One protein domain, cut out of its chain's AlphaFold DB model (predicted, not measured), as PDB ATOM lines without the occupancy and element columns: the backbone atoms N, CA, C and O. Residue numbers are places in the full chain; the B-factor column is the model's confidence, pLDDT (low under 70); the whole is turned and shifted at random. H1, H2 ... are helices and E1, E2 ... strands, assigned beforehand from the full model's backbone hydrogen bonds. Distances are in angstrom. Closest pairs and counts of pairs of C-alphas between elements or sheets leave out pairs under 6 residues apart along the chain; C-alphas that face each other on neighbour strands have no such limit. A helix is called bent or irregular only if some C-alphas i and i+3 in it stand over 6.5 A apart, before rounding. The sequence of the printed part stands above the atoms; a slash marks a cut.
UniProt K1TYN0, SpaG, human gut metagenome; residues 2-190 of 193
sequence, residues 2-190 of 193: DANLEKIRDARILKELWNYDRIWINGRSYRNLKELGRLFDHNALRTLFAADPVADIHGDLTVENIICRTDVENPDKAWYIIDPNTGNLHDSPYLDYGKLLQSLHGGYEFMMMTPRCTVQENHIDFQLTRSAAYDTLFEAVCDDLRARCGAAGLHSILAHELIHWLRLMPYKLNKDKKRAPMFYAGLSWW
ATOM      1  N   ASP A   2     111.369 127.789 110.210       87.38
ATOM      2  CA  ASP A   2     112.573 126.980 109.923       87.38
ATOM      3  C   ASP A   2     113.781 127.813 109.495       87.38
ATOM      4  O   ASP A   2     114.841 127.717 110.101       87.38
ATOM      5  N   ALA A   3     113.591 128.752 108.565       89.94
ATOM      6  CA  ALA A   3     114.658 129.659 108.137       89.94
ATOM      7  C   ALA A   3     115.268 130.491 109.288       89.94
ATOM      8  O   ALA A   3     116.420 130.910 109.205       89.94
ATOM      9  N   ASN A   4     114.519 130.761 110.364       91.62
ATOM     10  CA  ASN A   4     115.058 131.463 111.533       91.62
ATOM     11  C   ASN A   4     115.871 130.513 112.417       91.62
ATOM     12  O   ASN A   4     116.940 130.902 112.879       91.62
ATOM     13  N   LEU A   5     115.399 129.277 112.613       89.75
ATOM     14  CA  LEU A   5     116.137 128.234 113.333       89.75
ATOM     15  C   LEU A   5     117.451 127.892 112.621       89.75
ATOM     16  O   LEU A   5     118.497 127.828 113.262       89.75
ATOM     17  N   GLU A   6     117.429 127.765 111.294       90.50
ATOM     18  CA  GLU A   6     118.629 127.564 110.476       90.50
ATOM     19  C   GLU A   6     119.614 128.725 110.631       90.50
ATOM     20  O   GLU A   6     120.786 128.504 110.925       90.50
ATOM     21  N   LYS A   7     119.138 129.975 110.547       91.56
ATOM     22  CA  LYS A   7     119.985 131.157 110.779       91.56
ATOM     23  C   LYS A   7     120.624 131.166 112.165       91.56
ATOM     24  O   LYS A   7     121.764 131.604 112.286       91.56
ATOM     25  N   ILE A   8     119.907 130.725 113.199       91.12
ATOM     26  CA  ILE A   8     120.445 130.614 114.561       91.12
ATOM     27  C   ILE A   8     121.535 129.541 114.615       91.12
ATOM     28  O   ILE A   8     122.633 129.826 115.088       91.12
ATOM     29  N   ARG A   9     121.255 128.341 114.096       89.31
ATOM     30  CA  ARG A   9     122.196 127.212 114.068       89.31
ATOM     31  C   ARG A   9     123.485 127.553 113.318       89.31
ATOM     32  O   ARG A   9     124.579 127.204 113.760       89.31
ATOM     33  N   ASP A  10     123.358 128.246 112.192       90.12
ATOM     34  CA  ASP A  10     124.474 128.510 111.287       90.12
ATOM     35  C   ASP A  10     125.232 129.802 111.654       90.12
ATOM     36  O   ASP A  10     126.336 130.057 111.160       90.12
ATOM     37  N   ALA A  11     124.685 130.621 112.561       90.69
ATOM     38  CA  ALA A  11     125.346 131.824 113.041       90.69
ATOM     39  C   ALA A  11     126.616 131.478 113.821       90.69
ATOM     40  O   ALA A  11     126.559 130.894 114.898       90.69
ATOM     41  N   ARG A  12     127.774 131.946 113.335       86.00
ATOM     42  CA  ARG A  12     129.090 131.663 113.938       86.00
ATOM     43  C   ARG A  12     129.136 131.865 115.458       86.00
ATOM     44  O   ARG A  12     129.727 131.045 116.141       86.00
ATOM     45  N   ILE A  13     128.523 132.936 115.973       85.75
ATOM     46  CA  ILE A  13     128.549 133.259 117.411       85.75
ATOM     47  C   ILE A  13     127.650 132.347 118.262       85.75
ATOM     48  O   ILE A  13     127.866 132.233 119.461       85.75
ATOM     49  N   LEU A  14     126.649 131.701 117.659       90.75
ATOM     50  CA  LEU A  14     125.721 130.803 118.351       90.75
ATOM     51  C   LEU A  14     126.007 129.328 118.063       90.75
ATOM     52  O   LEU A  14     125.570 128.473 118.821       90.75
ATOM     53  N   LYS A  15     126.758 129.016 117.002       86.31
ATOM     54  CA  LYS A  15     127.058 127.643 116.584       86.31
ATOM     55  C   LYS A  15     127.741 126.825 117.682       86.31
ATOM     56  O   LYS A  15     127.441 125.647 117.838       86.31
ATOM     57  N   GLU A  16     128.645 127.440 118.442       85.62
ATOM     58  CA  GLU A  16     129.299 126.776 119.578       85.62
ATOM     59  C   GLU A  16     128.293 126.485 120.695       85.62
ATOM     60  O   GLU A  16     128.203 125.346 121.144       85.62
ATOM     61  N   LEU A  17     127.467 127.474 121.057       91.44
ATOM     62  CA  LEU A  17     126.390 127.318 122.037       91.44
ATOM     63  C   LEU A  17     125.396 126.231 121.624       91.44
ATOM     64  O   LEU A  17     125.016 125.419 122.458       91.44
ATOM     65  N   TRP A  18     125.005 126.181 120.348       89.06
ATOM     66  CA  TRP A  18     124.038 125.224 119.803       89.06
ATOM     67  C   TRP A  18     124.444 123.763 120.034       89.06
ATOM     68  O   TRP A  18     123.584 122.906 120.223       89.06
ATOM     69  N   ASN A  19     125.744 123.462 120.042       89.06
ATOM     70  CA  ASN A  19     126.225 122.084 120.140       89.06
ATOM     71  C   ASN A  19     126.056 121.474 121.538       89.06
ATOM     72  O   ASN A  19     125.986 120.249 121.646       89.06
ATOM     73  N   TYR A  20     125.918 122.283 122.587       92.75
ATOM     74  CA  TYR A  20     125.685 121.792 123.947       92.75
ATOM     75  C   TYR A  20     124.223 121.396 124.169       92.75
ATOM     76  O   TYR A  20     123.317 122.073 123.697       92.75
ATOM     77  N   ASP A  21     123.961 120.340 124.936       92.75
ATOM     78  CA  ASP A  21     122.583 119.950 125.307       92.75
ATOM     79  C   ASP A  21     121.963 120.941 126.300       92.75
ATOM     80  O   ASP A  21     120.746 121.141 126.356       92.75
ATOM     81  N   ARG A  22     122.821 121.584 127.099       93.75
ATOM     82  CA  ARG A  22     122.443 122.547 128.128       93.75
ATOM     83  C   ARG A  22     123.302 123.792 128.043       93.75
ATOM     84  O   ARG A  22     124.501 123.704 127.783       93.75
ATOM     85  N   ILE A  23     122.688 124.926 128.346       94.69
ATOM     86  CA  ILE A  23     123.371 126.210 128.490       94.69
ATOM     87  C   ILE A  23     123.115 126.777 129.881       94.69
ATOM     88  O   ILE A  23     122.108 126.466 130.520       94.69
ATOM     89  N   TRP A  24     124.040 127.597 130.352       94.94
ATOM     90  CA  TRP A  24     123.933 128.318 131.607       94.94
ATOM     91  C   TRP A  24     123.645 129.779 131.308       94.94
ATOM     92  O   TRP A  24     124.378 130.413 130.560       94.94
ATOM     93  N   ILE A  25     122.567 130.306 131.874       93.62
ATOM     94  CA  ILE A  25     122.161 131.700 131.714       93.62
ATOM     95  C   ILE A  25     122.162 132.325 133.102       93.62
ATOM     96  O   ILE A  25     121.381 131.896 133.959       93.62
ATOM     97  N   ASN A  26     123.047 133.299 133.337       92.62
ATOM     98  CA  ASN A  26     123.200 133.987 134.626       92.62
ATOM     99  C   ASN A  26     123.254 133.009 135.821       92.62
ATOM    100  O   ASN A  26     122.524 133.142 136.804       92.62
ATOM    101  N   GLY A  27     124.078 131.964 135.697       91.56
ATOM    102  CA  GLY A  27     124.279 130.942 136.733       91.56
ATOM    103  C   GLY A  27     123.193 129.861 136.858       91.56
ATOM    104  O   GLY A  27     123.328 128.973 137.699       91.56
ATOM    105  N   ARG A  28     122.138 129.869 136.029       92.38
ATOM    106  CA  ARG A  28     121.098 128.819 136.011       92.38
ATOM    107  C   ARG A  28     121.182 127.964 134.754       92.38
ATOM    108  O   ARG A  28     121.368 128.484 133.661       92.38
ATOM    109  N   SER A  29     121.023 126.651 134.901       93.25
ATOM    110  CA  SER A  29     121.133 125.703 133.788       93.25
ATOM    111  C   SER A  29     119.784 125.447 133.113       93.25
ATOM    112  O   SER A  29     118.826 125.057 133.780       93.25
ATOM    113  N   TYR A  30     119.747 125.533 131.785       92.69
ATOM    114  CA  TYR A  30     118.562 125.306 130.956       92.69
ATOM    115  C   TYR A  30     118.829 124.282 129.854       92.69
ATOM    116  O   TYR A  30     119.976 124.041 129.470       92.69
ATOM    117  N   ARG A  31     117.756 123.670 129.338       92.00
ATOM    118  CA  ARG A  31     117.834 122.894 128.093       92.00
ATOM    119  C   ARG A  31     118.113 123.854 126.946       92.00
ATOM    120  O   ARG A  31     117.528 124.930 126.887       92.00
ATOM    121  N   ASN A  32     119.013 123.465 126.058       91.69
ATOM    122  CA  ASN A  32     119.350 124.294 124.918       91.69
ATOM    123  C   ASN A  32     118.260 124.231 123.838       91.69
ATOM    124  O   ASN A  32     117.509 123.262 123.771       91.69
ATOM    125  N   LEU A  33     118.215 125.221 122.945       88.75
ATOM    126  CA  LEU A  33     117.178 125.338 121.916       88.75
ATOM    127  C   LEU A  33     117.039 124.085 121.032       88.75
ATOM    128  O   LEU A  33     115.922 123.725 120.663       88.75
ATOM    129  N   LYS A  34     118.139 123.372 120.744       86.69
ATOM    130  CA  LYS A  34     118.092 122.106 119.987       86.69
ATOM    131  C   LYS A  34     117.250 121.020 120.677       86.69
ATOM    132  O   LYS A  34     116.565 120.261 120.000       86.69
ATOM    133  N   GLU A  35     117.227 121.007 122.010       86.56
ATOM    134  CA  GLU A  35     116.443 120.072 122.828       86.56
ATOM    135  C   GLU A  35     114.962 120.476 122.909       86.56
ATOM    136  O   GLU A  35     114.117 119.725 123.400       86.56
ATOM    137  N   LEU A  36     114.636 121.680 122.432       83.75
ATOM    138  CA  LEU A  36     113.295 122.253 122.422       83.75
ATOM    139  C   LEU A  36     112.632 122.162 121.043       83.75
ATOM    140  O   LEU A  36     111.553 122.716 120.865       83.75
ATOM    141  N   GLY A  37     113.220 121.438 120.081       79.44
ATOM    142  CA  GLY A  37     112.719 121.348 118.703       79.44
ATOM    143  C   GLY A  37     111.235 120.975 118.590       79.44
ATOM    144  O   GLY A  37     110.539 121.495 117.726       79.44
ATOM    145  N   ARG A  38     110.716 120.165 119.525       85.12
ATOM    146  CA  ARG A  38     109.286 119.806 119.603       85.12
ATOM    147  C   ARG A  38     108.344 121.001 119.799       85.12
ATOM    148  O   ARG A  38     107.192 120.919 119.398       85.12
ATOM    149  N   LEU A  39     108.816 122.088 120.419       86.44
ATOM    150  CA  LEU A  39     108.034 123.320 120.593       86.44
ATOM    151  C   LEU A  39     107.800 124.034 119.256       86.44
ATOM    152  O   LEU A  39     106.910 124.867 119.152       86.44
ATOM    153  N   PHE A  40     108.591 123.691 118.239       89.50
ATOM    154  CA  PHE A  40     108.504 124.220 116.886       89.50
ATOM    155  C   PHE A  40     107.971 123.172 115.901       89.50
ATOM    156  O   PHE A  40     108.206 123.279 114.701       89.50
ATOM    157  N   ASP A  41     107.268 122.138 116.370       91.75
ATOM    158  CA  ASP A  41     106.573 121.239 115.453       91.75
ATOM    159  C   ASP A  41     105.412 121.982 114.773       91.75
ATOM    160  O   ASP A  41     104.511 122.505 115.430       91.75
ATOM    161  N   HIS A  42     105.431 122.039 113.439       91.62
ATOM    162  CA  HIS A  42     104.453 122.809 112.664       91.62
ATOM    163  C   HIS A  42     103.022 122.308 112.859       91.62
ATOM    164  O   HIS A  42     102.100 123.119 112.905       91.62
ATOM    165  N   ASN A  43     102.817 120.993 112.974       93.69
ATOM    166  CA  ASN A  43     101.479 120.428 113.141       93.69
ATOM    167  C   ASN A  43     100.943 120.699 114.547       93.69
ATOM    168  O   ASN A  43      99.778 121.075 114.690       93.69
ATOM    169  N   ALA A  44     101.791 120.563 115.567       92.12
ATOM    170  CA  ALA A  44     101.456 120.897 116.942       92.12
ATOM    171  C   ALA A  44     101.106 122.384 117.077       92.12
ATOM    172  O   ALA A  44     100.040 122.704 117.595       92.12
ATOM    173  N   LEU A  45     101.937 123.283 116.536       92.94
ATOM    174  CA  LEU A  45     101.681 124.725 116.559       92.94
ATOM    175  C   LEU A  45     100.428 125.104 115.767       92.94
ATOM    176  O   LEU A  45      99.606 125.871 116.253       92.94
ATOM    177  N   ARG A  46     100.229 124.533 114.574       93.50
ATOM    178  CA  ARG A  46      99.009 124.770 113.791       93.50
ATOM    179  C   ARG A  46      97.761 124.324 114.546       93.50
ATOM    180  O   ARG A  46      96.754 125.014 114.495       93.50
ATOM    181  N   THR A  47      97.826 123.181 115.223       94.31
ATOM    182  CA  THR A  47      96.711 122.664 116.029       94.31
ATOM    183  C   THR A  47      96.451 123.556 117.237       94.31
ATOM    184  O   THR A  47      95.299 123.869 117.519       94.31
ATOM    185  N   LEU A  48      97.514 123.994 117.915       93.62
ATOM    186  CA  LEU A  48      97.441 124.886 119.068       93.62
ATOM    187  C   LEU A  48      96.796 126.229 118.698       93.62
ATOM    188  O   LEU A  48      95.852 126.645 119.358       93.62
ATOM    189  N   PHE A  49      97.257 126.857 117.612       94.31
ATOM    190  CA  PHE A  49      96.791 128.178 117.182       94.31
ATOM    191  C   PHE A  49      95.449 128.156 116.447       94.31
ATOM    192  O   PHE A  49      94.820 129.196 116.292       94.31
ATOM    193  N   ALA A  50      94.968 126.994 115.993       93.31
ATOM    194  CA  ALA A  50      93.689 126.900 115.284       93.31
ATOM    195  C   ALA A  50      92.478 127.298 116.147       93.31
ATOM    196  O   ALA A  50      91.426 127.621 115.599       93.31
ATOM    197  N   ALA A  51      92.616 127.242 117.473       90.56
ATOM    198  CA  ALA A  51      91.581 127.638 118.423       90.56
ATOM    199  C   ALA A  51      91.704 129.102 118.881       90.56
ATOM    200  O   ALA A  51      90.880 129.556 119.677       90.56
ATOM    201  N   ASP A  52      92.720 129.830 118.412       95.44
ATOM    202  CA  ASP A  52      92.947 131.206 118.827       95.44
ATOM    203  C   ASP A  52      91.811 132.111 118.317       95.44
ATOM    204  O   ASP A  52      91.420 132.022 117.148       95.44
ATOM    205  N   PRO A  53      91.273 133.007 119.161       94.75
ATOM    206  CA  PRO A  53      90.247 133.940 118.725       94.75
ATOM    207  C   PRO A  53      90.829 134.943 117.728       94.75
ATOM    208  O   PRO A  53      92.013 135.279 117.797       94.75
ATOM    209  N   VAL A  54      89.971 135.460 116.851       93.00
ATOM    210  CA  VAL A  54      90.303 136.538 115.914       93.00
ATOM    211  C   VAL A  54      89.700 137.841 116.425       93.00
ATOM    212  O   VAL A  54      88.512 137.882 116.755       93.00
ATOM    213  N   ALA A  55      90.509 138.891 116.503       91.88
ATOM    214  CA  ALA A  55      90.079 140.235 116.880       91.88
ATOM    215  C   ALA A  55      91.081 141.269 116.361       91.88
ATOM    216  O   ALA A  55      92.228 140.924 116.093       91.88
ATOM    217  N   ASP A  56      90.672 142.535 116.288       91.31
ATOM    218  CA  ASP A  56      91.616 143.627 116.053       91.31
ATOM    219  C   ASP A  56      92.647 143.674 117.189       91.31
ATOM    220  O   ASP A  56      92.300 143.574 118.371       91.31
ATOM    221  N   ILE A  57      93.917 143.828 116.821       94.06
ATOM    222  CA  ILE A  57      95.044 143.824 117.754       94.06
ATOM    223  C   ILE A  57      95.919 145.059 117.599       94.06
ATOM    224  O   ILE A  57      95.942 145.713 116.557       94.06
ATOM    225  N   HIS A  58      96.686 145.339 118.648       94.75
ATOM    226  CA  HIS A  58      97.747 146.328 118.634       94.75
ATOM    227  C   HIS A  58      98.882 145.917 117.689       94.75
ATOM    228  O   HIS A  58      99.415 146.748 116.964       94.75
ATOM    229  N   GLY A  59      99.267 144.638 117.709       92.69
ATOM    230  CA  GLY A  59     100.294 144.032 116.861       92.69
ATOM    231  C   GLY A  59     101.744 144.244 117.319       92.69
ATOM    232  O   GLY A  59     102.641 143.556 116.828       92.69
ATOM    233  N   ASP A  60     101.978 145.132 118.289       93.88
ATOM    234  CA  ASP A  60     103.263 145.297 118.991       93.88
ATOM    235  C   ASP A  60     103.062 145.676 120.470       93.88
ATOM    236  O   ASP A  60     103.590 146.671 120.956       93.88
ATOM    237  N   LEU A  61     102.188 144.969 121.194       96.06
ATOM    238  CA  LEU A  61     101.886 145.310 122.592       96.06
ATOM    239  C   LEU A  61     103.048 144.939 123.533       96.06
ATOM    240  O   LEU A  61     103.134 143.813 124.010       96.06
ATOM    241  N   THR A  62     103.934 145.892 123.808       95.44
ATOM    242  CA  THR A  62     105.023 145.790 124.794       95.44
ATOM    243  C   THR A  62     104.746 146.689 125.998       95.44
ATOM    244  O   THR A  62     103.859 147.542 125.956       95.44
ATOM    245  N   VAL A  63     105.526 146.553 127.076       94.69
ATOM    246  CA  VAL A  63     105.415 147.478 128.225       94.69
ATOM    247  C   VAL A  63     105.798 148.919 127.877       94.69
ATOM    248  O   VAL A  63     105.265 149.837 128.489       94.69
ATOM    249  N   GLU A  64     106.674 149.137 126.890       94.62
ATOM    250  CA  GLU A  64     107.030 150.483 126.405       94.62
ATOM    251  C   GLU A  64     105.857 151.179 125.700       94.62
ATOM    252  O   GLU A  64     105.763 152.406 125.725       94.62
ATOM    253  N   ASN A  65     104.931 150.399 125.140       96.56
ATOM    254  CA  ASN A  65     103.756 150.903 124.432       96.56
ATOM    255  C   ASN A  65     102.546 151.140 125.353       96.56
ATOM    256  O   ASN A  65     101.485 151.544 124.877       96.56
ATOM    257  N   ILE A  66     102.694 150.941 126.669       95.75
ATOM    258  CA  ILE A  66     101.679 151.253 127.683       95.75
ATOM    259  C   ILE A  66     102.152 152.464 128.488       95.75
ATOM    260  O   ILE A  66     103.060 152.374 129.315       95.75
ATOM    261  N   ILE A  67     101.512 153.613 128.278       95.44
ATOM    262  CA  ILE A  67     101.856 154.848 128.981       95.44
ATOM    263  C   ILE A  67     100.971 155.008 130.206       95.44
ATOM    264  O   ILE A  67      99.762 155.192 130.081       95.44
ATOM    265  N   CYS A  68     101.583 155.008 131.389       94.00
ATOM    266  CA  CYS A  68     100.911 155.310 132.649       94.00
ATOM    267  C   CYS A  68     100.965 156.813 132.953       94.00
ATOM    268  O   CYS A  68     102.007 157.459 132.836       94.00
ATOM    269  N   ARG A  69      99.839 157.363 133.398       94.19
ATOM    270  CA  ARG A  69      99.669 158.749 133.828       94.19
ATOM    271  C   ARG A  69      99.597 158.817 135.347       94.19
ATOM    272  O   ARG A  69      98.792 158.131 135.961       94.19
ATOM    273  N   THR A  70     100.405 159.678 135.955       90.56
ATOM    274  CA  THR A  70     100.405 159.891 137.415       90.56
ATOM    275  C   THR A  70      99.569 161.096 137.843       90.56
ATOM    276  O   THR A  70      99.452 161.371 139.031       90.56
ATOM    277  N   ASP A  71      99.025 161.843 136.884       91.12
ATOM    278  CA  ASP A  71      98.252 163.071 137.089       91.12
ATOM    279  C   ASP A  71      96.729 162.843 137.055       91.12
ATOM    280  O   ASP A  71      95.956 163.799 137.064       91.12
ATOM    281  N   VAL A  72      96.288 161.584 137.006       91.81
ATOM    282  CA  VAL A  72      94.876 161.194 136.942       91.81
ATOM    283  C   VAL A  72      94.517 160.401 138.194       91.81
ATOM    284  O   VAL A  72      95.117 159.367 138.464       91.81
ATOM    285  N   GLU A  73      93.513 160.863 138.944       90.25
ATOM    286  CA  GLU A  73      93.059 160.181 140.167       90.25
ATOM    287  C   GLU A  73      92.323 158.866 139.879       90.25
ATOM    288  O   GLU A  73      92.400 157.931 140.670       90.25
ATOM    289  N   ASN A  74      91.601 158.786 138.755       91.62
ATOM    290  CA  ASN A  74      90.901 157.566 138.362       91.62
ATOM    291  C   ASN A  74      91.879 156.579 137.688       91.62
ATOM    292  O   ASN A  74      92.284 156.840 136.549       91.62
ATOM    293  N   PRO A  75      92.198 155.433 138.317       86.50
ATOM    294  CA  PRO A  75      93.150 154.465 137.778       86.50
ATOM    295  C   PRO A  75      92.720 153.875 136.426       86.50
ATOM    296  O   PRO A  75      93.574 153.628 135.577       86.50
ATOM    297  N   ASP A  76      91.417 153.755 136.156       88.88
ATOM    298  CA  ASP A  76      90.901 153.226 134.882       88.88
ATOM    299  C   ASP A  76      91.170 154.164 133.696       88.88
ATOM    300  O   ASP A  76      91.068 153.766 132.537       88.88
ATOM    301  N   LYS A  77      91.502 155.429 133.977       90.25
ATOM    302  CA  LYS A  77      91.868 156.453 132.985       90.25
ATOM    303  C   LYS A  77      93.328 156.890 133.107       90.25
ATOM    304  O   LYS A  77      93.758 157.796 132.392       90.25
ATOM    305  N   ALA A  78      94.082 156.273 134.013       94.50
ATOM    306  CA  ALA A  78      95.467 156.612 134.304       94.50
ATOM    307  C   ALA A  78      96.452 155.918 133.349       94.50
ATOM    308  O   ALA A  78      97.623 155.751 133.684       94.50
ATOM    309  N   TRP A  79      96.005 155.501 132.163       95.81
ATOM    310  CA  TRP A  79      96.865 154.899 131.153       95.81
ATOM    311  C   TRP A  79      96.282 155.026 129.740       95.81
ATOM    312  O   TRP A  79      95.089 155.273 129.560       95.81
ATOM    313  N   TYR A  80      97.140 154.873 128.735       95.06
ATOM    314  CA  TYR A  80      96.765 154.725 127.330       95.06
ATOM    315  C   TYR A  80      97.835 153.930 126.573       95.06
ATOM    316  O   TYR A  80      98.965 153.802 127.039       95.06
ATOM    317  N   ILE A  81      97.477 153.388 125.409       95.81
ATOM    318  CA  ILE A  81      98.388 152.629 124.540       95.81
ATOM    319  C   ILE A  81      98.817 153.501 123.355       95.81
ATOM    320  O   ILE A  81      98.034 154.331 122.882       95.81
ATOM    321  N   ILE A  82     100.052 153.320 122.890       96.25
ATOM    322  CA  ILE A  82     100.631 154.028 121.742       96.25
ATOM    323  C   ILE A  82     101.241 153.065 120.722       96.25
ATOM    324  O   ILE A  82     101.601 151.950 121.066       96.25
ATOM    325  N   ASP A  83     101.435 153.568 119.500       94.12
ATOM    326  CA  ASP A  83     102.176 152.912 118.410       94.12
ATOM    327  C   ASP A  83     101.614 151.550 117.937       94.12
ATOM    328  O   ASP A  83     102.326 150.542 117.931       94.12
ATOM    329  N   PRO A  84     100.332 151.483 117.512       92.69
ATOM    330  CA  PRO A  84      99.769 150.250 116.975       92.69
ATOM    331  C   PRO A  84     100.440 149.869 115.650       92.69
ATOM    332  O   PRO A  84     100.484 150.653 114.699       92.69
ATOM    333  N   ASN A  85     100.891 148.622 115.561       88.38
ATOM    334  CA  ASN A  85     101.534 148.046 114.389       88.38
ATOM    335  C   ASN A  85     100.628 146.989 113.743       88.38
ATOM    336  O   ASN A  85     100.713 145.792 114.025       88.38
ATOM    337  N   THR A  86      99.743 147.449 112.863       71.81
ATOM    338  CA  THR A  86      98.764 146.596 112.175       71.81
ATOM    339  C   THR A  86      99.371 145.880 110.959       71.81
ATOM    340  O   THR A  86     100.334 146.354 110.356       71.81
ATOM    341  N   GLY A  87      98.803 144.727 110.580       67.81
ATOM    342  CA  GLY A  87      99.220 143.968 109.389       67.81
ATOM    343  C   GLY A  87      99.779 142.569 109.663       67.81
ATOM    344  O   GLY A  87     100.620 142.086 108.897       67.81
ATOM    345  N   ASN A  88      99.343 141.900 110.737       66.25
ATOM    346  CA  ASN A  88      99.666 140.490 110.920       66.25
ATOM    347  C   ASN A  88      98.807 139.626 109.981       66.25
ATOM    348  O   ASN A  88      97.701 139.982 109.593       66.25
ATOM    349  N   LEU A  89      99.333 138.462 109.585       65.69
ATOM    350  CA  LEU A  89      98.607 137.518 108.720       65.69
ATOM    351  C   LEU A  89      97.372 136.917 109.421       65.69
ATOM    352  O   LEU A  89      96.448 136.453 108.761       65.69
ATOM    353  N   HIS A  90      97.400 136.889 110.753       70.06
ATOM    354  CA  HIS A  90      96.364 136.349 111.621       70.06
ATOM    355  C   HIS A  90      96.272 137.247 112.852       70.06
ATOM    356  O   HIS A  90      97.181 137.232 113.679       70.06
ATOM    357  N   ASP A  91      95.208 138.031 112.958       83.44
ATOM    358  CA  ASP A  91      95.023 138.961 114.067       83.44
ATOM    359  C   ASP A  91      94.330 138.240 115.226       83.44
ATOM    360  O   ASP A  91      93.112 138.074 115.253       83.44
ATOM    361  N   SER A  92      95.137 137.747 116.167       93.12
ATOM    362  CA  SER A  92      94.663 137.161 117.419       93.12
ATOM    363  C   SER A  92      95.185 137.955 118.607       93.12
ATOM    364  O   SER A  92      96.393 138.207 118.655       93.12
ATOM    365  N   PRO A  93      94.354 138.268 119.621       95.69
ATOM    366  CA  PRO A  93      94.814 138.948 120.832       95.69
ATOM    367  C   PRO A  93      95.910 138.164 121.562       95.69
ATOM    368  O   PRO A  93      96.692 138.741 122.313       95.69
ATOM    369  N   TYR A  94      96.032 136.856 121.314       96.88
ATOM    370  CA  TYR A  94      97.090 136.045 121.910       96.88
ATOM    371  C   TYR A  94      98.484 136.416 121.391       96.88
ATOM    372  O   TYR A  94      99.462 136.229 122.114       96.88
ATOM    373  N   LEU A  95      98.587 137.010 120.195       94.94
ATOM    374  CA  LEU A  95      99.838 137.581 119.693       94.94
ATOM    375  C   LEU A  95     100.277 138.789 120.517       94.94
ATOM    376  O   LEU A  95     101.460 138.881 120.850       94.94
ATOM    377  N   ASP A  96      99.343 139.677 120.859       96.19
ATOM    378  CA  ASP A  96      99.600 140.843 121.708       96.19
ATOM    379  C   ASP A  96      99.960 140.419 123.125       96.19
ATOM    380  O   ASP A  96     100.943 140.901 123.683       96.19
ATOM    381  N   TYR A  97      99.225 139.463 123.693       97.56
ATOM    382  CA  TYR A  97      99.568 138.924 125.003       97.56
ATOM    383  C   TYR A  97     100.948 138.265 124.985       97.56
ATOM    384  O   TYR A  97     101.758 138.553 125.856       97.56
ATOM    385  N   GLY A  98     101.276 137.465 123.966       96.44
ATOM    386  CA  GLY A  98     102.606 136.867 123.832       96.44
ATOM    387  C   GLY A  98     103.709 137.919 123.685       96.44
ATOM    388  O   GLY A  98     104.822 137.732 124.176       96.44
ATOM    389  N   LYS A  99     103.407 139.055 123.046       96.00
ATOM    390  CA  LYS A  99     104.330 140.185 122.928       96.00
ATOM    391  C   LYS A  99     104.524 140.908 124.263       96.00
ATOM    392  O   LYS A  99     105.659 141.213 124.624       96.00
ATOM    393  N   LEU A 100     103.452 141.069 125.033       97.44
ATOM    394  CA  LEU A 100     103.497 141.628 126.379       97.44
ATOM    395  C   LEU A 100     104.287 140.716 127.326       97.44
ATOM    396  O   LEU A 100     105.082 141.200 128.131       97.44
ATOM    397  N   LEU A 101     104.125 139.394 127.210       96.38
ATOM    398  CA  LEU A 101     104.913 138.438 127.989       96.38
ATOM    399  C   LEU A 101     106.397 138.478 127.601       96.38
ATOM    400  O   LEU A 101     107.243 138.452 128.490       96.38
ATOM    401  N   GLN A 102     106.741 138.675 126.325       95.00
ATOM    402  CA  GLN A 102     108.138 138.888 125.917       95.00
ATOM    403  C   GLN A 102     108.786 140.075 126.663       95.00
ATOM    404  O   GLN A 102     109.979 140.017 126.986       95.00
ATOM    405  N   SER A 103     108.013 141.116 126.983       94.56
ATOM    406  CA  SER A 103     108.456 142.219 127.838       94.56
ATOM    407  C   SER A 103     108.509 141.835 129.323       94.56
ATOM    408  O   SER A 103     109.548 141.968 129.970       94.56
ATOM    409  N   LEU A 104     107.401 141.329 129.878       94.19
ATOM    410  CA  LEU A 104     107.259 141.063 131.316       94.19
ATOM    411  C   LEU A 104     108.129 139.891 131.788       94.19
ATOM    412  O   LEU A 104     108.958 140.039 132.690       94.19
ATOM    413  N   HIS A 105     107.955 138.737 131.149       91.69
ATOM    414  CA  HIS A 105     108.643 137.487 131.449       91.69
ATOM    415  C   HIS A 105     110.055 137.482 130.877       91.69
ATOM    416  O   HIS A 105     111.023 137.321 131.627       91.69
ATOM    417  N   GLY A 106     110.171 137.712 129.570       88.50
ATOM    418  CA  GLY A 106     111.440 137.650 128.853       88.50
ATOM    419  C   GLY A 106     112.363 138.851 129.089       88.50
ATOM    420  O   GLY A 106     113.560 138.758 128.824       88.50
ATOM    421  N   GLY A 107     111.843 139.967 129.610       91.56
ATOM    422  CA  GLY A 107     112.637 141.150 129.937       91.56
ATOM    423  C   GLY A 107     113.238 141.842 128.713       91.56
ATOM    424  O   GLY A 107     114.337 142.394 128.809       91.56
ATOM    425  N   TYR A 108     112.558 141.786 127.562       93.12
ATOM    426  CA  TYR A 108     113.082 142.258 126.280       93.12
ATOM    427  C   TYR A 108     113.636 143.691 126.334       93.12
ATOM    428  O   TYR A 108     114.765 143.922 125.897       93.12
ATOM    429  N   GLU A 109     112.905 144.638 126.917       92.12
ATOM    430  CA  GLU A 109     113.296 146.051 127.019       92.12
ATOM    431  C   GLU A 109     114.548 146.217 127.892       92.12
ATOM    432  O   GLU A 109     115.479 146.954 127.561       92.12
ATOM    433  N   PHE A 110     114.647 145.446 128.975       91.75
ATOM    434  CA  PHE A 110     115.833 145.437 129.829       91.75
ATOM    435  C   PHE A 110     117.049 144.888 129.081       91.75
ATOM    436  O   PHE A 110     118.122 145.488 129.126       91.75
ATOM    437  N   MET A 111     116.878 143.803 128.322       92.19
ATOM    438  CA  MET A 111     117.932 143.252 127.465       92.19
ATOM    439  C   MET A 111     118.340 144.241 126.366       92.19
ATOM    440  O   MET A 111     119.511 144.308 125.990       92.19
ATOM    441  N   MET A 112     117.412 145.054 125.861       91.75
ATOM    442  CA  MET A 112     117.729 146.127 124.918       91.75
ATOM    443  C   MET A 112     118.643 147.194 125.522       91.75
ATOM    444  O   MET A 112     119.530 147.690 124.816       91.75
ATOM    445  N   MET A 113     118.479 147.490 126.812       90.81
ATOM    446  CA  MET A 113     119.329 148.415 127.564       90.81
ATOM    447  C   MET A 113     120.646 147.788 128.041       90.81
ATOM    448  O   MET A 113     121.617 148.506 128.284       90.81
ATOM    449  N   THR A 114     120.727 146.459 128.141       91.06
ATOM    450  CA  THR A 114     121.955 145.768 128.547       91.06
ATOM    451  C   THR A 114     123.050 145.933 127.476       91.06
ATOM    452  O   THR A 114     122.879 145.514 126.322       91.06
ATOM    453  N   PRO A 115     124.210 146.534 127.817       88.75
ATOM    454  CA  PRO A 115     125.199 146.942 126.819       88.75
ATOM    455  C   PRO A 115     126.091 145.793 126.342       88.75
ATOM    456  O   PRO A 115     126.683 145.876 125.263       88.75
ATOM    457  N   ARG A 116     126.258 144.742 127.154       89.38
ATOM    458  CA  ARG A 116     127.196 143.644 126.893       89.38
ATOM    459  C   ARG A 116     126.664 142.324 127.433       89.38
ATOM    460  O   ARG A 116     125.968 142.290 128.440       89.38
ATOM    461  N   CYS A 117     127.076 141.258 126.764       93.44
ATOM    462  CA  CYS A 117     126.909 139.876 127.176       93.44
ATOM    463  C   CYS A 117     128.278 139.206 127.058       93.44
ATOM    464  O   CYS A 117     129.014 139.476 126.102       93.44
ATOM    465  N   THR A 118     128.607 138.349 128.012       93.81
ATOM    466  CA  THR A 118     129.781 137.483 127.968       93.81
ATOM    467  C   THR A 118     129.326 136.086 127.585       93.81
ATOM    468  O   THR A 118     128.284 135.625 128.046       93.81
ATOM    469  N   VAL A 119     130.097 135.431 126.721       94.69
ATOM    470  CA  VAL A 119     129.910 134.019 126.398       94.69
ATOM    471  C   VAL A 119     131.219 133.302 126.670       94.69
ATOM    472  O   VAL A 119     132.258 133.707 126.146       94.69
ATOM    473  N   GLN A 120     131.159 132.254 127.482       93.88
ATOM    474  CA  GLN A 120     132.279 131.360 127.746       93.88
ATOM    475  C   GLN A 120     131.757 129.927 127.700       93.88
ATOM    476  O   GLN A 120     130.927 129.548 128.518       93.88
ATOM    477  N   GLU A 121     132.214 129.137 126.727       93.50
ATOM    478  CA  GLU A 121     131.687 127.788 126.476       93.50
ATOM    479  C   GLU A 121     130.153 127.798 126.325       93.50
ATOM    480  O   GLU A 121     129.634 128.421 125.399       93.50
ATOM    481  N   ASN A 122     129.425 127.130 127.222       95.00
ATOM    482  CA  ASN A 122     127.966 127.105 127.261       95.00
ATOM    483  C   ASN A 122     127.351 128.087 128.271       95.00
ATOM    484  O   ASN A 122     126.155 127.991 128.545       95.00
ATOM    485  N   HIS A 123     128.138 129.018 128.814       95.75
ATOM    486  CA  HIS A 123     127.683 130.078 129.710       95.75
ATOM    487  C   HIS A 123     127.406 131.370 128.943       95.75
ATOM    488  O   HIS A 123     128.220 131.821 128.137       95.75
ATOM    489  N   ILE A 124     126.247 131.963 129.214       95.62
ATOM    490  CA  ILE A 124     125.788 133.248 128.703       95.62
ATOM    491  C   ILE A 124     125.470 134.114 129.921       95.62
ATOM    492  O   ILE A 124     124.464 133.903 130.598       95.62
ATOM    493  N   ASP A 125     126.321 135.099 130.188       94.88
ATOM    494  CA  ASP A 125     126.198 135.961 131.362       94.88
ATOM    495  C   ASP A 125     126.040 137.421 130.946       94.88
ATOM    496  O   ASP A 125     126.792 137.959 130.125       94.88
ATOM    497  N   PHE A 126     125.042 138.082 131.516       93.94
ATOM    498  CA  PHE A 126     124.736 139.480 131.257       93.94
ATOM    499  C   PHE A 126     124.004 140.097 132.445       93.94
ATOM    500  O   PHE A 126     123.189 139.462 133.112       93.94
ATOM    501  N   GLN A 127     124.266 141.377 132.699       90.38
ATOM    502  CA  GLN A 127     123.568 142.094 133.756       90.38
ATOM    503  C   GLN A 127     122.162 142.470 133.279       90.38
ATOM    504  O   GLN A 127     122.001 143.319 132.399       90.38
ATOM    505  N   LEU A 128     121.155 141.837 133.875       83.06
ATOM    506  CA  LEU A 128     119.752 142.173 133.677       83.06
ATOM    507  C   LEU A 128     119.252 142.961 134.891       83.06
ATOM    508  O   LEU A 128     119.049 142.399 135.965       83.06
ATOM    509  N   THR A 129     119.068 144.268 134.729       81.62
ATOM    510  CA  THR A 129     118.539 145.129 135.795       81.62
ATOM    511  C   THR A 129     117.019 145.199 135.672       81.62
ATOM    512  O   THR A 129     116.490 146.121 135.059       81.62
ATOM    513  N   ARG A 130     116.320 144.211 136.239       82.94
ATOM    514  CA  ARG A 130     114.852 144.169 136.327       82.94
ATOM    515  C   ARG A 130     114.417 144.202 137.794       82.94
ATOM    516  O   ARG A 130     115.039 143.564 138.637       82.94
ATOM    517  N   SER A 131     113.359 144.953 138.100       85.50
ATOM    518  CA  SER A 131     112.747 144.964 139.437       85.50
ATOM    519  C   SER A 131     111.906 143.706 139.665       85.50
ATOM    520  O   SER A 131     111.211 143.271 138.748       85.50
ATOM    521  N   ALA A 132     111.878 143.191 140.899       87.88
ATOM    522  CA  ALA A 132     111.000 142.087 141.306       87.88
ATOM    523  C   ALA A 132     109.503 142.383 141.071       87.88
ATOM    524  O   ALA A 132     108.702 141.467 140.928       87.88
ATOM    525  N   ALA A 133     109.122 143.663 140.957       91.25
ATOM    526  CA  ALA A 133     107.761 144.056 140.594       91.25
ATOM    527  C   ALA A 133     107.313 143.488 139.234       91.25
ATOM    528  O   ALA A 133     106.130 143.214 139.055       91.25
ATOM    529  N   TYR A 134     108.239 143.279 138.290       91.50
ATOM    530  CA  TYR A 134     107.920 142.651 137.004       91.50
ATOM    531  C   TYR A 134     107.630 141.158 137.142       91.50
ATOM    532  O   TYR A 134     106.807 140.647 136.390       91.50
ATOM    533  N   ASP A 135     108.253 140.474 138.106       89.88
ATOM    534  CA  ASP A 135     107.960 139.066 138.385       89.88
ATOM    535  C   ASP A 135     106.541 138.936 138.954       89.88
ATOM    536  O   ASP A 135     105.735 138.167 138.438       89.88
ATOM    537  N   THR A 136     106.191 139.779 139.933       94.69
ATOM    538  CA  THR A 136     104.828 139.846 140.484       94.69
ATOM    539  C   THR A 136     103.795 140.212 139.417       94.69
ATOM    540  O   THR A 136     102.717 139.622 139.367       94.69
ATOM    541  N   LEU A 137     104.110 141.173 138.542       94.81
ATOM    542  CA  LEU A 137     103.210 141.571 137.461       94.81
ATOM    543  C   LEU A 137     103.033 140.451 136.429       94.81
ATOM    544  O   LEU A 137     101.913 140.205 135.993       94.81
ATOM    545  N   PHE A 138     104.111 139.756 136.059       95.12
ATOM    546  CA  PHE A 138     104.044 138.607 135.159       95.12
ATOM    547  C   PHE A 138     103.144 137.499 135.719       95.12
ATOM    548  O   PHE A 138     102.281 137.003 134.997       95.12
ATOM    549  N   GLU A 139     103.301 137.148 136.997       95.56
ATOM    550  CA  GLU A 139     102.451 136.154 137.663       95.56
ATOM    551  C   GLU A 139     100.976 136.574 137.633       95.56
ATOM    552  O   GLU A 139     100.126 135.803 137.181       95.56
ATOM    553  N   ALA A 140     100.679 137.826 138.000       97.31
ATOM    554  CA  ALA A 140      99.318 138.362 137.984       97.31
ATOM    555  C   ALA A 140      98.694 138.361 136.576       97.31
ATOM    556  O   ALA A 140      97.534 137.981 136.412       97.31
ATOM    557  N   VAL A 141      99.459 138.745 135.547       97.25
ATOM    558  CA  VAL A 141      99.003 138.714 134.148       97.25
ATOM    559  C   VAL A 141      98.760 137.278 133.684       97.25
ATOM    560  O   VAL A 141      97.754 137.014 133.031       97.25
ATOM    561  N   CYS A 142      99.629 136.330 134.035       97.19
ATOM    562  CA  CYS A 142      99.436 134.916 133.713       97.19
ATOM    563  C   CYS A 142      98.175 134.335 134.358       97.19
ATOM    564  O   CYS A 142      97.455 133.576 133.705       97.19
ATOM    565  N   ASP A 143      97.891 134.682 135.612       98.06
ATOM    566  CA  ASP A 143      96.687 134.225 136.308       98.06
ATOM    567  C   ASP A 143      95.412 134.811 135.695       98.06
ATOM    568  O   ASP A 143      94.455 134.076 135.437       98.06
ATOM    569  N   ASP A 144      95.423 136.099 135.363       98.19
ATOM    570  CA  ASP A 144      94.314 136.765 134.684       98.19
ATOM    571  C   ASP A 144      94.095 136.229 133.253       98.19
ATOM    572  O   ASP A 144      92.967 135.938 132.844       98.19
ATOM    573  N   LEU A 145      95.164 135.989 132.488       97.88
ATOM    574  CA  LEU A 145      95.076 135.334 131.178       97.88
ATOM    575  C   LEU A 145      94.559 133.898 131.295       97.88
ATOM    576  O   LEU A 145      93.719 133.484 130.498       97.88
ATOM    577  N   ARG A 146      94.994 133.134 132.305       97.75
ATOM    578  CA  ARG A 146      94.470 131.784 132.556       97.75
ATOM    579  C   ARG A 146      92.983 131.812 132.888       97.75
ATOM    580  O   ARG A 146      92.255 130.940 132.418       97.75
ATOM    581  N   ALA A 147      92.527 132.788 133.671       98.31
ATOM    582  CA  ALA A 147      91.118 132.939 134.020       98.31
ATOM    583  C   ALA A 147      90.254 133.291 132.797       98.31
ATOM    584  O   ALA A 147      89.173 132.732 132.630       98.31
ATOM    585  N   ARG A 148      90.741 134.176 131.915       97.31
ATOM    586  CA  ARG A 148      90.000 134.640 130.728       97.31
ATOM    587  C   ARG A 148      90.050 133.669 129.551       97.31
ATOM    588  O   ARG A 148      89.064 133.515 128.837       97.31
ATOM    589  N   CYS A 149      91.197 133.036 129.326       96.81
ATOM    590  CA  CYS A 149      91.486 132.243 128.127       96.81
ATOM    591  C   CYS A 149      91.566 130.732 128.403       96.81
ATOM    592  O   CYS A 149      91.690 129.928 127.479       96.81
ATOM    593  N   GLY A 150      91.516 130.325 129.673       97.12
ATOM    594  CA  GLY A 150      91.743 128.947 130.091       97.12
ATOM    595  C   GLY A 150      93.211 128.524 129.989       97.12
ATOM    596  O   GLY A 150      94.077 129.233 129.473       97.12
ATOM    597  N   ALA A 151      93.506 127.313 130.470       95.88
ATOM    598  CA  ALA A 151      94.864 126.767 130.445       95.88
ATOM    599  C   ALA A 151      95.403 126.567 129.015       95.88
ATOM    600  O   ALA A 151      96.578 126.821 128.766       95.88
ATOM    601  N   ALA A 152      94.544 126.149 128.077       95.12
ATOM    602  CA  ALA A 152      94.917 125.981 126.673       95.12
ATOM    603  C   ALA A 152      95.216 127.327 125.991       95.12
ATOM    604  O   ALA A 152      96.217 127.438 125.287       95.12
ATOM    605  N   GLY A 153      94.410 128.362 126.258       97.00
ATOM    606  CA  GLY A 153      94.663 129.706 125.742       97.00
ATOM    607  C   GLY A 153      95.959 130.298 126.292       97.00
ATOM    608  O   GLY A 153      96.778 130.787 125.520       97.00
ATOM    609  N   LEU A 154      96.225 130.152 127.597       97.12
ATOM    610  CA  LEU A 154      97.514 130.562 128.167       97.12
ATOM    611  C   LEU A 154      98.690 129.810 127.523       97.12
ATOM    612  O   LEU A 154      99.702 130.427 127.207       97.12
ATOM    613  N   HIS A 155      98.563 128.503 127.281       95.00
ATOM    614  CA  HIS A 155      99.591 127.743 126.565       95.00
ATOM    615  C   HIS A 155      99.841 128.311 125.157       95.00
ATOM    616  O   HIS A 155     100.995 128.459 124.757       95.00
ATOM    617  N   SER A 156      98.781 128.661 124.424       96.31
ATOM    618  CA  SER A 156      98.883 129.290 123.101       96.31
ATOM    619  C   SER A 156      99.613 130.639 123.159       96.31
ATOM    620  O   SER A 156     100.575 130.862 122.427       96.31
ATOM    621  N   ILE A 157      99.248 131.504 124.110       96.94
ATOM    622  CA  ILE A 157      99.890 132.810 124.339       96.94
ATOM    623  C   ILE A 157     101.393 132.664 124.618       96.94
ATOM    624  O   ILE A 157     102.219 133.379 124.050       96.94
ATOM    625  N   LEU A 158     101.759 131.710 125.471       94.75
ATOM    626  CA  LEU A 158     103.149 131.396 125.799       94.75
ATOM    627  C   LEU A 158     103.928 130.870 124.579       94.75
ATOM    628  O   LEU A 158     105.097 131.206 124.383       94.75
ATOM    629  N   ALA A 159     103.283 130.091 123.709       94.19
ATOM    630  CA  ALA A 159     103.879 129.687 122.440       94.19
ATOM    631  C   ALA A 159     104.081 130.887 121.493       94.19
ATOM    632  O   ALA A 159     105.118 130.969 120.833       94.19
ATOM    633  N   HIS A 160     103.161 131.860 121.464       94.88
ATOM    634  CA  HIS A 160     103.358 133.110 120.717       94.88
ATOM    635  C   HIS A 160     104.549 133.924 121.235       94.88
ATOM    636  O   HIS A 160     105.323 134.427 120.421       94.88
ATOM    637  N   GLU A 161     104.770 133.992 122.555       95.31
ATOM    638  CA  GLU A 161     105.980 134.605 123.131       95.31
ATOM    639  C   GLU A 161     107.258 133.963 122.555       95.31
ATOM    640  O   GLU A 161     108.155 134.660 122.063       95.31
ATOM    641  N   LEU A 162     107.326 132.628 122.542       93.25
ATOM    642  CA  LEU A 162     108.456 131.884 121.978       93.25
ATOM    643  C   LEU A 162     108.664 132.198 120.484       93.25
ATOM    644  O   LEU A 162     109.798 132.388 120.028       93.25
ATOM    645  N   ILE A 163     107.579 132.295 119.709       93.12
ATOM    646  CA  ILE A 163     107.642 132.664 118.290       93.12
ATOM    647  C   ILE A 163     108.134 134.104 118.103       93.12
ATOM    648  O   ILE A 163     108.928 134.353 117.189       93.12
ATOM    649  N   HIS A 164     107.747 135.049 118.964       94.06
ATOM    650  CA  HIS A 164     108.265 136.421 118.927       94.06
ATOM    651  C   HIS A 164     109.775 136.461 119.156       94.06
ATOM    652  O   HIS A 164     110.493 137.133 118.408       94.06
ATOM    653  N   TRP A 165     110.284 135.697 120.124       94.50
ATOM    654  CA  TRP A 165     111.725 135.538 120.330       94.50
ATOM    655  C   TRP A 165     112.416 134.950 119.096       94.50
ATOM    656  O   TRP A 165     113.443 135.463 118.646       94.50
ATOM    657  N   LEU A 166     111.827 133.926 118.475       93.81
ATOM    658  CA  LEU A 166     112.406 133.292 117.294       93.81
ATOM    659  C   LEU A 166     112.448 134.250 116.092       93.81
ATOM    660  O   LEU A 166     113.421 134.269 115.333       93.81
ATOM    661  N   ARG A 167     111.396 135.053 115.902       92.94
ATOM    662  CA  ARG A 167     111.306 136.073 114.843       92.94
ATOM    663  C   ARG A 167     112.312 137.206 115.036       92.94
ATOM    664  O   ARG A 167     112.788 137.757 114.045       92.94
ATOM    665  N   LEU A 168     112.673 137.515 116.280       93.56
ATOM    666  CA  LEU A 168     113.641 138.554 116.627       93.56
ATOM    667  C   LEU A 168     115.088 138.182 116.251       93.56
ATOM    668  O   LEU A 168     115.888 139.052 115.890       93.56
ATOM    669  N   MET A 169     115.442 136.896 116.312       94.56
ATOM    670  CA  MET A 169     116.835 136.444 116.211       94.56
ATOM    671  C   MET A 169     117.567 136.838 114.919       94.56
ATOM    672  O   MET A 169     118.686 137.350 115.027       94.56
ATOM    673  N   PRO A 170     116.998 136.686 113.704       92.94
ATOM    674  CA  PRO A 170     117.669 137.121 112.479       92.94
ATOM    675  C   PRO A 170     118.049 138.604 112.492       92.94
ATOM    676  O   PRO A 170     119.129 138.978 112.036       92.94
ATOM    677  N   TYR A 171     117.180 139.456 113.039       92.94
ATOM    678  CA  TYR A 171     117.450 140.885 113.159       92.94
ATOM    679  C   TYR A 171     118.621 141.148 114.115       92.94
ATOM    680  O   TYR A 171     119.549 141.875 113.752       92.94
ATOM    681  N   LYS A 172     118.639 140.510 115.296       93.62
ATOM    682  CA  LYS A 172     119.733 140.668 116.274       93.62
ATOM    683  C   LYS A 172     121.059 140.136 115.752       93.62
ATOM    684  O   LYS A 172     122.072 140.810 115.884       93.62
ATOM    685  N   LEU A 173     121.053 138.998 115.064       93.12
ATOM    686  CA  LEU A 173     122.242 138.451 114.406       93.12
ATOM    687  C   LEU A 173     122.803 139.369 113.311       93.12
ATOM    688  O   LEU A 173     124.008 139.367 113.065       93.12
ATOM    689  N   ASN A 174     121.961 140.174 112.662       91.44
ATOM    690  CA  ASN A 174     122.404 141.100 111.623       91.44
ATOM    691  C   ASN A 174     122.869 142.446 112.187       91.44
ATOM    692  O   ASN A 174     123.904 142.958 111.763       91.44
ATOM    693  N   LYS A 175     122.111 143.023 113.123       89.88
ATOM    694  CA  LYS A 175     122.358 144.373 113.650       89.88
ATOM    695  C   LYS A 175     123.292 144.396 114.853       89.88
ATOM    696  O   LYS A 175     124.053 145.346 114.992       89.88
ATOM    697  N   ASP A 176     123.259 143.367 115.696       85.31
ATOM    698  CA  ASP A 176     123.982 143.349 116.966       85.31
ATOM    699  C   ASP A 176     124.490 141.948 117.335       85.31
ATOM    700  O   ASP A 176     124.036 141.283 118.270       85.31
ATOM    701  N   LYS A 177     125.483 141.495 116.566       88.50
ATOM    702  CA  LYS A 177     126.083 140.165 116.723       88.50
ATOM    703  C   LYS A 177     126.591 139.908 118.136       88.50
ATOM    704  O   LYS A 177     126.461 138.788 118.607       88.50
ATOM    705  N   LYS A 178     127.160 140.918 118.804       90.44
ATOM    706  CA  LYS A 178     127.776 140.764 120.131       90.44
ATOM    707  C   LYS A 178     126.742 140.508 121.223       90.44
ATOM    708  O   LYS A 178     127.040 139.782 122.163       90.44
ATOM    709  N   ARG A 179     125.542 141.082 121.097       93.00
ATOM    710  CA  ARG A 179     124.447 140.872 122.053       93.00
ATOM    711  C   ARG A 179     123.494 139.749 121.653       93.00
ATOM    712  O   ARG A 179     122.695 139.334 122.479       93.00
ATOM    713  N   ALA A 180     123.586 139.206 120.439       94.44
ATOM    714  CA  ALA A 180     122.739 138.097 119.989       94.44
ATOM    715  C   ALA A 180     122.673 136.885 120.954       94.44
ATOM    716  O   ALA A 180     121.571 136.365 121.117       94.44
ATOM    717  N   PRO A 181     123.760 136.457 121.638       94.88
ATOM    718  CA  PRO A 181     123.688 135.376 122.631       94.88
ATOM    719  C   PRO A 181     122.731 135.656 123.796       94.88
ATOM    720  O   PRO A 181     122.052 134.753 124.266       94.88
ATOM    721  N   MET A 182     122.606 136.917 124.211       94.25
ATOM    722  CA  MET A 182     121.646 137.327 125.233       94.25
ATOM    723  C   MET A 182     120.208 137.085 124.754       94.25
ATOM    724  O   MET A 182     119.432 136.450 125.450       94.25
ATOM    725  N   PHE A 183     119.854 137.496 123.531       93.94
ATOM    726  CA  PHE A 183     118.512 137.243 122.973       93.94
ATOM    727  C   PHE A 183     118.262 135.750 122.695       93.94
ATOM    728  O   PHE A 183     117.138 135.276 122.835       93.94
ATOM    729  N   TYR A 184     119.313 134.990 122.369       93.94
ATOM    730  CA  TYR A 184     119.251 133.528 122.280       93.94
ATOM    731  C   TYR A 184     118.920 132.878 123.633       93.94
ATOM    732  O   TYR A 184     118.163 131.909 123.682       93.94
ATOM    733  N   ALA A 185     119.430 133.430 124.737       91.75
ATOM    734  CA  ALA A 185     119.096 132.970 126.081       91.75
ATOM    735  C   ALA A 185     117.583 133.069 126.366       91.75
ATOM    736  O   ALA A 185     117.022 132.153 126.966       91.75
ATOM    737  N   GLY A 186     116.906 134.102 125.847       89.06
ATOM    738  CA  GLY A 186     115.448 134.264 125.949       89.06
ATOM    739  C   GLY A 186     114.640 133.110 125.337       89.06
ATOM    740  O   GLY A 186     113.582 132.765 125.847       89.06
ATOM    741  N   LEU A 187     115.169 132.433 124.308       88.31
ATOM    742  CA  LEU A 187     114.547 131.238 123.713       88.31
ATOM    743  C   LEU A 187     114.720 129.968 124.556       88.31
ATOM    744  O   LEU A 187     113.978 129.004 124.381       88.31
ATOM    745  N   SER A 188     115.733 129.937 125.422       79.75
ATOM    746  CA  SER A 188     116.123 128.740 126.180       79.75
ATOM    747  C   SER A 188     115.684 128.795 127.645       79.75
ATOM    748  O   SER A 188     115.634 127.765 128.309       79.75
ATOM    749  N   TRP A 189     115.324 129.980 128.147       70.62
ATOM    750  CA  TRP A 189     114.814 130.209 129.504       70.62
ATOM    751  C   TRP A 189     113.343 129.759 129.673       70.62
ATOM    752  O   TRP A 189     112.704 130.024 130.684       70.62
ATOM    753  N   TRP A 190     112.773 129.008 128.729       65.00
ATOM    754  CA  TRP A 190     111.430 128.478 128.927       65.00
ATOM    755  C   TRP A 190     111.418 127.388 130.013       65.00
ATOM    756  O   TRP A 190     112.191 126.423 129.905       65.00
TER     757      TRP A 190
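This is residues 2 to 190 of the 193 residues of the protein "SpaG" of human gut metagenome (UniProt K1TYN0). A long, sharply bent helix, H7, runs through the middle of the domain; H5 packs on both of its arms, and H8 folds back along the second arm, H7b. H8 also packs on one face of a small four-strand sheet, so placed between that sheet and H7b, while on the far side of the domain a small separate hairpin, E3 and E4, ends in residues 71 to 76, which stick out. The printed part has 189 residues, with eight named helices and six named strands in the order H1 H2 E1 E2 H3 H4 E3 E4 H5 H6 E5 E6 H7 H8, and its class is mixed, helices and strands. The larger sheet, in the order E2 E1 E6 E5, is mixed, and the other is antiparallel. The whole is compact, with a radius of gyration of the C-alphas of 17.2 A and spans of 52 by 39 by 28 A.

H1, residues 2 to 10, and H2, residues 12 to 19, touch only at the corner, their closest C-alphas, of Arg 9 and Lys 15, 5.5 A apart. E1, residues 22 to 25, and E2, residues 28 to 31, form an antiparallel hairpin, with N 25 and O 28 at 2.8 A. H3, residues 33 to 40, is near H1. H4, residues 42 to 49, is close to but not clearly touching H3, with the closest C-alphas, of Leu 39 and Leu 45, 7.7 A apart. E3, residues 66 to 68, and E4, residues 79 to 81, form an antiparallel hairpin, with N 67 and O 80 at 2.8 A. H5, residues 93 to 104, is close to but not clearly touching H6, residues 108 to 113, with the C-alphas of Gln 102 and Tyr 108 closest at 6.0 A. E5, residues 118 to 120, and E6, residues 123 to 125, form another antiparallel hairpin, with N 118 and O 125 at 2.8 A. E6 is parallel to E1, with N 124 and O 24 at 2.8 A. H7, residues 132 to 175, was assigned as one helix by its hydrogen bonds but is bent: C-alphas 148 and 151 are 9.3 A apart. Its arms H7a and H7b stand at a steep tilt of 49 degrees. H5 touches H7b at a steep tilt of 63 degrees, with the C-alphas of Gly 98 and Glu 161 closest at 4.1 A. H5 touches H7a with residues 101 to 104 alone, closest at the C-alphas of Leu 104 and Phe 138, 5.6 A apart. H1 touches H7b, closest at the C-alphas of Asn 4 and Pro 170, 6.3 A apart. H8, residues 180 to 188, forms a helical hairpin with H7b, at a shallow tilt of 17 degrees, opposite ways, with the C-alphas of Lys 172 and Ala 180 closest at 5.4 A. H2 and H8 are on the same face of the larger sheet, two layers, helices on one face of a sheet; H8 runs across the strands at a height over the sheet of 9.0 A. Every O i to N i+4 pair is within hydrogen-bond range in H1, H4, H5, H6 and H7a; the counts are 19 of 21 in H7b, 3 of 5 in H8, 1 of 4 in H2 and 0 of 4 in H3, where O i to N i+3 pairs number 2 of 5 in H2 and 3 of 5 in H3.

H1 begins at C-alpha 2 (112.573, 126.980, 109.923) and is 12.1 A long. E1 measures 9.8 A and E2 10.4 A. H5 is 16.4 A long. H7a, residues 132 to 148, measures 24.7 A, and H7b, residues 151 to 175, measures 36.7 A and ends at C-alpha 175 (122.358, 144.373, 113.650). H8 is 13.0 A long and ends at C-alpha 188 (116.123, 128.740, 126.180).

The two C-alphas farthest apart, of Asn 19 and Glu 73, are 54.3 A apart. The printed part has no cut. The links from H4 to E3, 16 residues, and from E4 to H5, 11 residues, are long. The mean pLDDT of the printed part is 91.6, and residues 87 to 89 and residue 190 are under 70.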